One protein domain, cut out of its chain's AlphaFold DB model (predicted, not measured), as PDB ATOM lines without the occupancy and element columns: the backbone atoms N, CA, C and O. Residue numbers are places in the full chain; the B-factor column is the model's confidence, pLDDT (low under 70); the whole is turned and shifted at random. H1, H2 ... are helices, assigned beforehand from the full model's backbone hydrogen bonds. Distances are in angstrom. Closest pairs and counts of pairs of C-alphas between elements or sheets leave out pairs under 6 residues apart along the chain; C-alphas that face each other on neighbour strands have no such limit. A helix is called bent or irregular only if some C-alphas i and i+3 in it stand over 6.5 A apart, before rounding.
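Overview. This is residues 343 to 429 of the 460 residues of an uncharacterized protein of Aspergillus sp. HF37 (UniProt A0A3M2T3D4). Three longer helices, H4, H5 and H6, each pack on the other two at crossed angles and make the larger body, with the short helix H1 packed across H4. At the far end of the longest axis the short helices H2 and H3 fold back on each other as a small hairpin head, where residues 358 to 363 stick out. The printed part has 87 residues with six named helices, in the order H1 to H6, and no named strand; its class is all helix. It is compact, with a radius of gyration of the C-alphas of 12.6 A and spans of 38 by 27 by 22 A.

Along the chain. The longest helix, H5, is residues 394 to 407, 19.8 A from C-alpha 394 at (12.220, -46.814, -15.367) to C-alpha 407. It is irregular: C-alphas 395 and 398 are 7.4 A apart. H4 is residues 377 to 389, 18.3 A long, and H6 is residues 416 to 428, 18.2 A long, ending with C-alpha 428 at (5.140, -52.013, -11.930). H1, residues 343 to 349, begins with C-alpha 343 at (4.424, -61.929, -30.014). H2 is residues 351 to 356 and H3 residues 362 to 368.

Arrangement. H5 touches H4 at a steep tilt of 63 degrees, opposite ways, and the closest C-alphas are those of Val 383 and Ala 401, 6.7 A apart; H4 touches H5 with residues 383 to 388 alone. H5 touches H6 with residues 394 to 398 alone, at a steep tilt of 46 degrees, opposite ways; the closest C-alphas, of Gln 394 and Tyr 427, are 6.8 A apart. H4 is the hub, touching three helices. It touches H6 with 39 pairs of C-alphas within 8 A, the closest those of Gly 380 and Gly 422 at 4.2 A, at a steep tilt of 42 degrees, the same way. H4 touches H1 with residues 382 to 386 alone, about perpendicular at 90 degrees; the closest C-alphas, of Ile 345 and Thr 382, are 6.0 A apart. H1 and H2 meet only through their link. H2 and H3 form a helical hairpin, at a shallow tilt of 31 degrees, opposite ways; the closest C-alphas, of Ile 354 and Leu 364, are 6.9 A apart. H3 and H5 are close but not clearly touching, with the C-alphas of Arg 365 and Ser 407 closest at 7.5 A. H3 is apart from H4 and from H6. In H1, H2, H3, H4 and H6 every O i to N i+4 pair is within hydrogen-bond range; in H5 it is 8 of 10.

Size, cuts and confidence. The two C-alphas farthest apart, those of Gly 358 and Ser 428, are 38.3 A apart. The printed part has no cut and no long link. The mean pLDDT of the printed part is 96.6, and no printed residue is under 70.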
ATOM      1  N   GLN A 343       5.088 -62.190 -28.731       97.50
ATOM      2  CA  GLN A 343       4.424 -61.929 -30.014       97.50
ATOM      3  C   GLN A 343       3.987 -60.466 -30.169       97.50
ATOM      4  O   GLN A 343       4.222 -59.878 -31.222       97.50
ATOM      5  N   GLU A 344       3.412 -59.850 -29.129       98.00
ATOM      6  CA  GLU A 344       2.998 -58.441 -29.190       98.00
ATOM      7  C   GLU A 344       4.210 -57.526 -29.431       98.00
ATOM      8  O   GLU A 344       4.132 -56.574 -30.207       98.00
ATOM      9  N   ILE A 345       5.354 -57.819 -28.796       98.50
ATOM     10  CA  ILE A 345       6.599 -57.074 -29.022       98.50
ATOM     11  C   ILE A 345       7.137 -57.319 -30.442       98.50
ATOM     12  O   ILE A 345       7.608 -56.375 -31.080       98.50
ATOM     13  N   GLY A 346       7.054 -58.547 -30.959       97.88
ATOM     14  CA  GLY A 346       7.457 -58.886 -32.328       97.88
ATOM     15  C   GLY A 346       6.639 -58.152 -33.394       97.88
ATOM     16  O   GLY A 346       7.210 -57.493 -34.270       97.88
ATOM     17  N   GLU A 347       5.311 -58.190 -33.271       97.88
ATOM     18  CA  GLU A 347       4.363 -57.476 -34.137       97.88
ATOM     19  C   GLU A 347       4.564 -55.954 -34.089       97.88
ATOM     20  O   GLU A 347       4.471 -55.280 -35.117       97.88
ATOM     21  N   LEU A 348       4.896 -55.406 -32.915       97.94
ATOM     22  CA  LEU A 348       5.207 -53.990 -32.735       97.94
ATOM     23  C   LEU A 348       6.528 -53.593 -33.419       97.94
ATOM     24  O   LEU A 348       6.574 -52.607 -34.165       97.94
ATOM     25  N   LEU A 349       7.595 -54.366 -33.179       97.56
ATOM     26  CA  LEU A 349       8.949 -54.101 -33.674       97.56
ATOM     27  C   LEU A 349       9.094 -54.312 -35.183       97.56
ATOM     28  O   LEU A 349       9.877 -53.592 -35.804       97.56
ATOM     29  N   GLN A 350       8.341 -55.242 -35.779       97.69
ATOM     30  CA  GLN A 350       8.329 -55.499 -37.227       97.69
ATOM     31  C   GLN A 350       9.739 -55.796 -37.776       97.69
ATOM     32  O   GLN A 350      10.174 -55.209 -38.769       97.69
ATOM     33  N   VAL A 351      10.470 -56.687 -37.098       97.06
ATOM     34  CA  VAL A 351      11.895 -56.972 -37.350       97.06
ATOM     35  C   VAL A 351      12.173 -57.248 -38.833       97.06
ATOM     36  O   VAL A 351      12.992 -56.550 -39.433       97.06
ATOM     37  N   ASP A 352      11.432 -58.158 -39.467       96.25
ATOM     38  CA  ASP A 352      11.623 -58.534 -40.879       96.25
ATOM     39  C   ASP A 352      11.440 -57.351 -41.839       96.25
ATOM     40  O   ASP A 352      12.162 -57.203 -42.832       96.25
ATOM     41  N   LYS A 353      10.508 -56.446 -41.519       96.94
ATOM     42  CA  LYS A 353      10.254 -55.216 -42.279       96.94
ATOM     43  C   LYS A 353      11.443 -54.253 -42.194       96.94
ATOM     44  O   LYS A 353      11.755 -53.593 -43.181       96.94
ATOM     45  N   ILE A 354      12.148 -54.202 -41.062       97.38
ATOM     46  CA  ILE A 354      13.383 -53.413 -40.913       97.38
ATOM     47  C   ILE A 354      14.548 -54.087 -41.654       97.38
ATOM     48  O   ILE A 354      15.296 -53.409 -42.356       97.38
ATOM     49  N   GLN A 355      14.687 -55.413 -41.551       95.62
ATOM     50  CA  GLN A 355      15.795 -56.165 -42.158       95.62
ATOM     51  C   GLN A 355      15.751 -56.190 -43.697       95.62
ATOM     52  O   GLN A 355      16.793 -56.053 -44.354       95.62
ATOM     53  N   SER A 356      14.549 -56.317 -44.266       96.19
ATOM     54  CA  SER A 356      14.298 -56.327 -45.715       96.19
ATOM     55  C   SER A 356      14.583 -54.985 -46.401       96.19
ATOM     56  O   SER A 356      14.933 -54.965 -47.580       96.19
ATOM     57  N   HIS A 357      14.506 -53.856 -45.689       96.62
ATOM     58  CA  HIS A 357      14.800 -52.549 -46.277       96.62
ATOM     59  C   HIS A 357      16.311 -52.319 -46.444       96.62
ATOM     60  O   HIS A 357      17.102 -52.478 -45.511       96.62
ATOM     61  N   GLY A 358      16.721 -51.875 -47.637       93.88
ATOM     62  CA  GLY A 358      18.118 -51.533 -47.931       93.88
ATOM     63  C   GLY A 358      18.646 -50.340 -47.122       93.88
ATOM     64  O   GLY A 358      19.808 -50.339 -46.727       93.88
ATOM     65  N   SER A 359      17.794 -49.355 -46.815       92.94
ATOM     66  CA  SER A 359      18.176 -48.128 -46.104       92.94
ATOM     67  C   SER A 359      17.101 -47.636 -45.125       92.94
ATOM     68  O   SER A 359      15.900 -47.815 -45.337       92.94
ATOM     69  N   CYS A 360      17.540 -46.955 -44.061       92.19
ATOM     70  CA  CYS A 360      16.689 -46.331 -43.041       92.19
ATOM     71  C   CYS A 360      16.082 -44.984 -43.513       92.19
ATOM     72  O   CYS A 360      16.196 -43.959 -42.838       92.19
ATOM     73  N   GLY A 361      15.475 -44.973 -44.702       89.94
ATOM     74  CA  GLY A 361      14.834 -43.795 -45.303       89.94
ATOM     75  C   GLY A 361      13.303 -43.809 -45.230       89.94
ATOM     76  O   GLY A 361      12.691 -44.686 -44.615       89.94
ATOM     77  N   ASP A 362      12.675 -42.860 -45.926       91.31
ATOM     78  CA  ASP A 362      11.217 -42.656 -45.942       91.31
ATOM     79  C   ASP A 362      10.408 -43.891 -46.352       91.31
ATOM     80  O   ASP A 362       9.291 -44.071 -45.868       91.31
ATOM     81  N   LYS A 363      10.963 -44.767 -47.205       95.69
ATOM     82  CA  LYS A 363      10.331 -46.048 -47.571       95.69
ATOM     83  C   LYS A 363      10.119 -46.929 -46.331       95.69
ATOM     84  O   LYS A 363       8.988 -47.337 -46.075       95.69
ATOM     85  N   LEU A 364      11.163 -47.118 -45.513       96.38
ATOM     86  CA  LEU A 364      11.069 -47.873 -44.260       96.38
ATOM     87  C   LEU A 364      10.139 -47.172 -43.263       96.38
ATOM     88  O   LEU A 364       9.256 -47.814 -42.704       96.38
ATOM     89  N   ARG A 365      10.282 -45.852 -43.072       94.62
ATOM     90  CA  ARG A 365       9.415 -45.092 -42.150       94.62
ATOM     91  C   ARG A 365       7.934 -45.243 -42.511       94.62
ATOM     92  O   ARG A 365       7.122 -45.518 -41.631       94.62
ATOM     93  N   ARG A 366       7.591 -45.121 -43.800       94.75
ATOM     94  CA  ARG A 366       6.224 -45.294 -44.321       94.75
ATOM     95  C   ARG A 366       5.714 -46.726 -44.144       94.75
ATOM     96  O   ARG A 366       4.545 -46.917 -43.819       94.75
ATOM     97  N   ALA A 367       6.582 -47.720 -44.319       95.81
ATOM     98  CA  ALA A 367       6.239 -49.114 -44.070       95.81
ATOM     99  C   ALA A 367       5.992 -49.395 -42.572       95.81
ATOM    100  O   ALA A 367       5.148 -50.226 -42.251       95.81
ATOM    101  N   LEU A 368       6.692 -48.715 -41.654       96.50
ATOM    102  CA  LEU A 368       6.490 -48.862 -40.205       96.50
ATOM    103  C   LEU A 368       5.231 -48.140 -39.694       96.50
ATOM    104  O   LEU A 368       4.564 -48.686 -38.819       96.50
ATOM    105  N   SER A 369       4.842 -47.003 -40.294       94.81
ATOM    106  CA  SER A 369       3.594 -46.282 -39.954       94.81
ATOM    107  C   SER A 369       2.298 -47.043 -40.270       94.81
ATOM    108  O   SER A 369       1.222 -46.570 -39.921       94.81
ATOM    109  N   THR A 370       2.371 -48.196 -40.942       95.00
ATOM    110  CA  THR A 370       1.231 -49.118 -41.117       95.00
ATOM    111  C   THR A 370       1.280 -50.314 -40.157       95.00
ATOM    112  O   THR A 370       0.557 -51.289 -40.347       95.00
ATOM    113  N   GLY A 371       2.159 -50.271 -39.151       94.81
ATOM    114  CA  GLY A 371       2.238 -51.263 -38.081       94.81
ATOM    115  C   GLY A 371       1.160 -51.098 -37.000       94.81
ATOM    116  O   GLY A 371       0.375 -50.151 -37.040       94.81
ATOM    117  N   PRO A 372       1.130 -51.999 -36.002       96.12
ATOM    118  CA  PRO A 372       0.069 -52.039 -34.992       96.12
ATOM    119  C   PRO A 372       0.218 -51.001 -33.867       96.12
ATOM    120  O   PRO A 372      -0.721 -50.811 -33.101       96.12
ATOM    121  N   GLY A 373       1.379 -50.346 -33.739       96.62
ATOM    122  CA  GLY A 373       1.687 -49.449 -32.621       96.62
ATOM    123  C   GLY A 373       0.881 -48.149 -32.633       96.62
ATOM    124  O   GLY A 373       0.903 -47.403 -33.615       96.62
ATOM    125  N   ARG A 374       0.218 -47.856 -31.511       96.81
ATOM    126  CA  ARG A 374      -0.635 -46.678 -31.290       96.81
ATOM    127  C   ARG A 374      -0.165 -45.876 -30.081       96.81
ATOM    128  O   ARG A 374       0.638 -46.340 -29.274       96.81
ATOM    129  N   LEU A 375      -0.698 -44.673 -29.910       96.75
ATOM    130  CA  LEU A 375      -0.555 -43.903 -28.674       96.75
ATOM    131  C   LEU A 375      -1.609 -44.323 -27.639       96.75
ATOM    132  O   LEU A 375      -2.284 -43.481 -27.068       96.75
ATOM    133  N   ASP A 376      -1.760 -45.626 -27.401       97.44
ATOM    134  CA  ASP A 376      -2.734 -46.178 -26.458       97.44
ATOM    135  C   ASP A 376      -2.077 -46.942 -25.298       97.44
ATOM    136  O   ASP A 376      -0.876 -47.241 -25.292       97.44
ATOM    137  N   ARG A 377      -2.891 -47.270 -24.288       97.94
ATOM    138  CA  ARG A 377      -2.460 -48.024 -23.104       97.94
ATOM    139  C   ARG A 377      -1.883 -49.398 -23.457       97.94
ATOM    140  O   ARG A 377      -0.957 -49.841 -22.784       97.94
ATOM    141  N   SER A 378      -2.412 -50.061 -24.488       97.94
ATOM    142  CA  SER A 378      -1.969 -51.401 -24.896       97.94
ATOM    143  C   SER A 378      -0.532 -51.356 -25.416       97.94
ATOM    144  O   SER A 378       0.369 -51.966 -24.840       97.94
ATOM    145  N   SER A 379      -0.288 -50.495 -26.405       98.31
ATOM    146  CA  SER A 379       1.036 -50.211 -26.966       98.31
ATOM    147  C   SER A 379       2.009 -49.723 -25.890       98.31
ATOM    148  O   SER A 379       3.187 -50.084 -25.910       98.31
ATOM    149  N   GLY A 380       1.518 -48.947 -24.917       98.38
ATOM    150  CA  GLY A 380       2.265 -48.551 -23.724       98.38
ATOM    151  C   GLY A 380       2.766 -49.747 -22.910       98.38
ATOM    152  O   GLY A 380       3.956 -49.822 -22.607       98.38
ATOM    153  N   VAL A 381       1.888 -50.711 -22.597       98.50
ATOM    154  CA  VAL A 381       2.257 -51.950 -21.885       98.50
ATOM    155  C   VAL A 381       3.278 -52.759 -22.686       98.50
ATOM    156  O   VAL A 381       4.299 -53.157 -22.124       98.50
ATOM    157  N   THR A 382       3.056 -52.969 -23.985       98.56
ATOM    158  CA  THR A 382       3.962 -53.747 -24.849       98.56
ATOM    159  C   THR A 382       5.350 -53.100 -24.947       98.56
ATOM    160  O   THR A 382       6.363 -53.780 -24.759       98.56
ATOM    161  N   VAL A 383       5.433 -51.773 -25.135       98.62
ATOM    162  CA  VAL A 383       6.713 -51.039 -25.076       98.62
ATOM    163  C   VAL A 383       7.337 -51.147 -23.684       98.62
ATOM    164  O   VAL A 383       8.538 -51.376 -23.578       98.62
ATOM    165  N   GLY A 384       6.557 -51.044 -22.609       98.50
ATOM    166  CA  GLY A 384       7.067 -51.181 -21.244       98.50
ATOM    167  C   GLY A 384       7.654 -52.566 -20.952       98.50
ATOM    168  O   GLY A 384       8.731 -52.644 -20.359       98.50
ATOM    169  N   ARG A 385       7.026 -53.649 -21.443       98.12
ATOM    170  CA  ARG A 385       7.608 -55.003 -21.394       98.12
ATOM    171  C   ARG A 385       8.934 -55.051 -22.154       98.12
ATOM    172  O   ARG A 385       9.925 -55.504 -21.587       98.12
ATOM    173  N   LEU A 386       8.980 -54.531 -23.383       98.56
ATOM    174  CA  LEU A 386      10.204 -54.455 -24.190       98.56
ATOM    175  C   LEU A 386      11.333 -53.717 -23.458       98.56
ATOM    176  O   LEU A 386      12.419 -54.271 -23.308       98.56
ATOM    177  N   LEU A 387      11.092 -52.499 -22.961       98.62
ATOM    178  CA  LEU A 387      12.135 -51.717 -22.290       98.62
ATOM    179  C   LEU A 387      12.637 -52.411 -21.015       98.62
ATOM    180  O   LEU A 387      13.842 -52.430 -20.762       98.62
ATOM    181  N   LYS A 388      11.739 -53.050 -20.254       97.56
ATOM    182  CA  LYS A 388      12.094 -53.823 -19.057       97.56
ATOM    183  C   LYS A 388      12.913 -55.079 -19.390       97.56
ATOM    184  O   LYS A 388      13.856 -55.384 -18.667       97.56
ATOM    185  N   ARG A 389      12.607 -55.773 -20.497       97.94
ATOM    186  CA  ARG A 389      13.401 -56.909 -21.014       97.94
ATOM    187  C   ARG A 389      14.761 -56.490 -21.590       97.94
ATOM    188  O   ARG A 389      15.668 -57.312 -21.622       97.94
ATOM    189  N   LEU A 390      14.919 -55.229 -21.997       97.56
ATOM    190  CA  LEU A 390      16.191 -54.617 -22.416       97.56
ATOM    191  C   LEU A 390      16.984 -53.979 -21.252       97.56
ATOM    192  O   LEU A 390      17.918 -53.218 -21.499       97.56
ATOM    193  N   GLU A 391      16.611 -54.267 -19.998       97.44
ATOM    194  CA  GLU A 391      17.258 -53.766 -18.769       97.44
ATOM    195  C   GLU A 391      17.230 -52.228 -18.609       97.44
ATOM    196  O   GLU A 391      17.973 -51.663 -17.808       97.44
ATOM    197  N   ILE A 392      16.355 -51.521 -19.336       98.19
ATOM    198  CA  ILE A 392      16.308 -50.052 -19.340       98.19
ATOM    199  C   ILE A 392      15.668 -49.540 -18.035       98.19
ATOM    200  O   ILE A 392      14.521 -49.898 -17.741       98.19
ATOM    201  N   PRO A 393      16.339 -48.663 -17.259       97.69
ATOM    202  CA  PRO A 393      15.789 -48.101 -16.028       97.69
ATOM    203  C   PRO A 393      14.477 -47.334 -16.244       97.69
ATOM    204  O   PRO A 393      14.340 -46.562 -17.194       97.69
ATOM    205  N   GLN A 394      13.535 -47.470 -15.304       96.88
ATOM    206  CA  GLN A 394      12.220 -46.814 -15.367       96.88
ATOM    207  C   GLN A 394      12.321 -45.287 -15.541       96.88
ATOM    208  O   GLN A 394      11.527 -44.707 -16.275       96.88
ATOM    209  N   PHE A 395      13.330 -44.649 -14.939       97.25
ATOM    210  CA  PHE A 395      13.597 -43.210 -15.072       97.25
ATOM    211  C   PHE A 395      13.852 -42.761 -16.524       97.25
ATOM    212  O   PHE A 395      13.451 -41.668 -16.912       97.25
ATOM    213  N   HIS A 396      14.469 -43.609 -17.354       98.38
ATOM    214  CA  HIS A 396      14.713 -43.324 -18.774       98.38
ATOM    215  C   HIS A 396      13.595 -43.841 -19.693       98.38
ATOM    216  O   HIS A 396      13.602 -43.536 -20.888       98.38
ATOM    217  N   SER A 397      12.632 -44.606 -19.161       98.00
ATOM    218  CA  SER A 397      11.641 -45.339 -19.962       98.00
ATOM    219  C   SER A 397      10.785 -44.435 -20.856       98.00
ATOM    220  O   SER A 397      10.675 -44.713 -22.045       98.00
ATOM    221  N   GLU A 398      10.250 -43.319 -20.346       98.12
ATOM    222  CA  GLU A 398       9.457 -42.369 -21.147       98.12
ATOM    223  C   GLU A 398      10.263 -41.757 -22.299       98.12
ATOM    224  O   GLU A 398       9.764 -41.638 -23.420       98.12
ATOM    225  N   ALA A 399      11.524 -41.396 -22.041       97.81
ATOM    226  CA  ALA A 399      12.409 -40.812 -23.042       97.81
ATOM    227  C   ALA A 399      12.750 -41.821 -24.149       97.81
ATOM    228  O   ALA A 399      12.765 -41.460 -25.329       97.81
ATOM    229  N   VAL A 400      12.981 -43.091 -23.804       98.50
ATOM    230  CA  VAL A 400      13.207 -44.144 -24.805       98.50
ATOM    231  C   VAL A 400      11.917 -44.477 -25.557       98.50
ATOM    232  O   VAL A 400      11.916 -44.503 -26.787       98.50
ATOM    233  N   ALA A 401      10.797 -44.636 -24.851       98.44
ATOM    234  CA  ALA A 401       9.506 -44.949 -25.451       98.44
ATOM    235  C   ALA A 401       9.052 -43.865 -26.442       98.44
ATOM    236  O   ALA A 401       8.667 -44.193 -27.561       98.44
ATOM    237  N   LYS A 402       9.192 -42.573 -26.105       97.81
ATOM    238  CA  LYS A 402       8.870 -41.455 -27.014       97.81
ATOM    239  C   LYS A 402       9.704 -41.487 -28.298       97.81
ATOM    240  O   LYS A 402       9.210 -41.160 -29.375       97.81
ATOM    241  N   ASN A 403      10.960 -41.919 -28.208       97.69
ATOM    242  CA  ASN A 403      11.825 -42.087 -29.373       97.69
ATOM    243  C   ASN A 403      11.463 -43.326 -30.212       97.69
ATOM    244  O   ASN A 403      11.649 -43.294 -31.430       97.69
ATOM    245  N   ILE A 404      10.910 -44.384 -29.604       98.00
ATOM    246  CA  ILE A 404      10.331 -45.537 -30.314       98.00
ATOM    247  C   ILE A 404       9.041 -45.132 -31.039       98.00
ATOM    248  O   ILE A 404       8.943 -45.367 -32.242       98.00
ATOM    249  N   THR A 405       8.097 -44.452 -30.374       97.31
ATOM    250  CA  THR A 405       6.833 -44.035 -31.014       97.31
ATOM    251  C   THR A 405       7.069 -43.075 -32.186       97.31
ATOM    252  O   THR A 405       6.421 -43.204 -33.223       97.31
ATOM    253  N   CYS A 406       8.063 -42.181 -32.090       95.25
ATOM    254  CA  CYS A 406       8.513 -41.356 -33.220       95.25
ATOM    255  C   CYS A 406       9.209 -42.177 -34.324       95.25
ATOM    256  O   CYS A 406       9.010 -41.915 -35.507       95.25
ATOM    257  N   SER A 407      10.027 -43.168 -33.954       96.06
ATOM    258  CA  SER A 407      10.794 -44.003 -34.893       96.06
ATOM    259  C   SER A 407       9.910 -44.883 -35.773       96.06
ATOM    260  O   SER A 407      10.076 -44.890 -36.991       96.06
ATOM    261  N   TRP A 408       8.967 -45.595 -35.158       97.00
ATOM    262  CA  TRP A 408       8.004 -46.459 -35.843       97.00
ATOM    263  C   TRP A 408       6.795 -45.687 -36.391       97.00
ATOM    264  O   TRP A 408       5.966 -46.280 -37.069       97.00
ATOM    265  N   GLN A 409       6.715 -44.371 -36.139       95.69
ATOM    266  CA  GLN A 409       5.587 -43.509 -36.503       95.69
ATOM    267  C   GLN A 409       4.241 -44.072 -36.014       95.69
ATOM    268  O   GLN A 409       3.339 -44.312 -36.814       95.69
ATOM    269  N   PHE A 410       4.129 -44.291 -34.699       96.38
ATOM    270  CA  PHE A 410       2.913 -44.831 -34.086       96.38
ATOM    271  C   PHE A 410       1.680 -43.995 -34.442       96.38
ATOM    272  O   PHE A 410       1.718 -42.758 -34.488       96.38
ATOM    273  N   ASP A 411       0.584 -44.706 -34.669       92.88
ATOM    274  CA  ASP A 411      -0.714 -44.136 -34.982       92.88
ATOM    275  C   ASP A 411      -1.262 -43.285 -33.818       92.88
ATOM    276  O   ASP A 411      -0.951 -43.500 -32.644       92.88
ATOM    277  N   ARG A 412      -2.069 -42.274 -34.161       89.88
ATOM    278  CA  ARG A 412      -2.513 -41.220 -33.236       89.88
ATOM    279  C   ARG A 412      -3.887 -41.471 -32.612       89.88
ATOM    280  O   ARG A 412      -4.446 -40.543 -32.032       89.88
ATOM    281  N   HIS A 413      -4.445 -42.674 -32.727       90.81
ATOM    282  CA  HIS A 413      -5.582 -43.052 -31.894       90.81
ATOM    283  C   HIS A 413      -5.095 -43.304 -30.454       90.81
ATOM    284  O   HIS A 413      -4.249 -44.165 -30.223       90.81
ATOM    285  N   GLY A 414      -5.619 -42.514 -29.509       92.94
ATOM    286  CA  GLY A 414      -5.181 -42.462 -28.108       92.94
ATOM    287  C   GLY A 414      -4.297 -41.248 -27.779       92.94
ATOM    288  O   GLY A 414      -4.019 -40.398 -28.631       92.94
ATOM    289  N   THR A 415      -3.885 -41.137 -26.517       96.31
ATOM    290  CA  THR A 415      -3.079 -40.041 -25.962       96.31
ATOM    291  C   THR A 415      -1.730 -40.506 -25.401       96.31
ATOM    292  O   THR A 415      -1.551 -41.636 -24.948       96.31
ATOM    293  N   TRP A 416      -0.755 -39.588 -25.351       97.06
ATOM    294  CA  TRP A 416       0.536 -39.853 -24.699       97.06
ATOM    295  C   TRP A 416       0.373 -40.199 -23.206       97.06
ATOM    296  O   TRP A 416       1.172 -40.943 -22.641       97.06
ATOM    297  N   GLU A 417      -0.684 -39.701 -22.571       97.81
ATOM    298  CA  GLU A 417      -1.063 -39.972 -21.186       97.81
ATOM    299  C   GLU A 417      -1.531 -41.422 -20.979       97.81
ATOM    300  O   GLU A 417      -1.006 -42.095 -20.092       97.81
ATOM    301  N   GLU A 418      -2.425 -41.941 -21.827       97.69
ATOM    302  CA  GLU A 418      -2.844 -43.357 -21.805       97.69
ATOM    303  C   GLU A 418      -1.665 -44.295 -22.103       97.69
ATOM    304  O   GLU A 418      -1.471 -45.304 -21.418       97.69
ATOM    305  N   PHE A 419      -0.835 -43.932 -23.085       98.44
ATOM    306  CA  PHE A 419       0.384 -44.667 -23.416       98.44
ATOM    307  C   PHE A 419       1.366 -44.726 -22.230       98.44
ATOM    308  O   PHE A 419       1.883 -45.800 -21.912       98.44
ATOM    309  N   LYS A 420       1.590 -43.609 -21.523       98.25
ATOM    310  CA  LYS A 420       2.404 -43.587 -20.292       98.25
ATOM    311  C   LYS A 420       1.805 -44.438 -19.180       98.25
ATOM    312  O   LYS A 420       2.552 -45.124 -18.489       98.25
ATOM    313  N   GLU A 421       0.483 -44.437 -19.002       98.25
ATOM    314  CA  GLU A 421      -0.153 -45.288 -17.990       98.25
ATOM    315  C   GLU A 421       0.135 -46.775 -18.260       98.25
ATOM    316  O   GLU A 421       0.504 -47.514 -17.346       98.25
ATOM    317  N   GLY A 422       0.059 -47.197 -19.528       98.44
ATOM    318  CA  GLY A 422       0.466 -48.537 -19.956       98.44
ATOM    319  C   GLY A 422       1.953 -48.820 -19.718       98.44
ATOM    320  O   GLY A 422       2.305 -49.843 -19.127       98.44
ATOM    321  N   LEU A 423       2.819 -47.880 -20.108       98.38
ATOM    322  CA  LEU A 423       4.272 -47.958 -19.926       98.38
ATOM    323  C   LEU A 423       4.639 -48.174 -18.451       98.38
ATOM    324  O   LEU A 423       5.367 -49.108 -18.114       98.38
ATOM    325  N   HIS A 424       4.103 -47.347 -17.552       98.12
ATOM    326  CA  HIS A 424       4.361 -47.457 -16.118       98.12
ATOM    327  C   HIS A 424       3.734 -48.722 -15.509       98.12
ATOM    328  O   HIS A 424       4.356 -49.335 -14.641       98.12
ATOM    329  N   ALA A 425       2.559 -49.162 -15.975       97.88
ATOM    330  CA  ALA A 425       1.935 -50.401 -15.509       97.88
ATOM    331  C   ALA A 425       2.813 -51.636 -15.786       97.88
ATOM    332  O   ALA A 425       2.984 -52.473 -14.900       97.88
ATOM    333  N   ALA A 426       3.443 -51.718 -16.963       97.12
ATOM    334  CA  ALA A 426       4.383 -52.795 -17.292       97.12
ATOM    335  C   ALA A 426       5.686 -52.747 -16.467       97.12
ATOM    336  O   ALA A 426       6.259 -53.792 -16.151       97.12
ATOM    337  N   TYR A 427       6.144 -51.557 -16.062       96.19
ATOM    338  CA  TYR A 427       7.259 -51.436 -15.116       96.19
ATOM    339  C   TYR A 427       6.878 -51.880 -13.696       96.19
ATOM    340  O   TYR A 427       7.691 -52.542 -13.049       96.19
ATOM    341  N   SER A 428       5.657 -51.592 -13.242       94.50
ATOM    342  CA  SER A 428       5.140 -52.013 -11.930       94.50
ATOM    343  C   SER A 428       4.791 -53.504 -11.849       94.50
ATOM    344  O   SER A 428       4.902 -54.101 -10.780       94.50
ATOM    345  N   ALA A 429       4.386 -54.128 -12.959       91.75
ATOM    346  CA  ALA A 429       4.122 -55.564 -13.017       91.75
ATOM    347  C   ALA A 429       5.408 -56.384 -12.770       91.75
ATOM    348  O   ALA A 429       6.483 -55.985 -13.233       91.75
TER     349      ALA A 429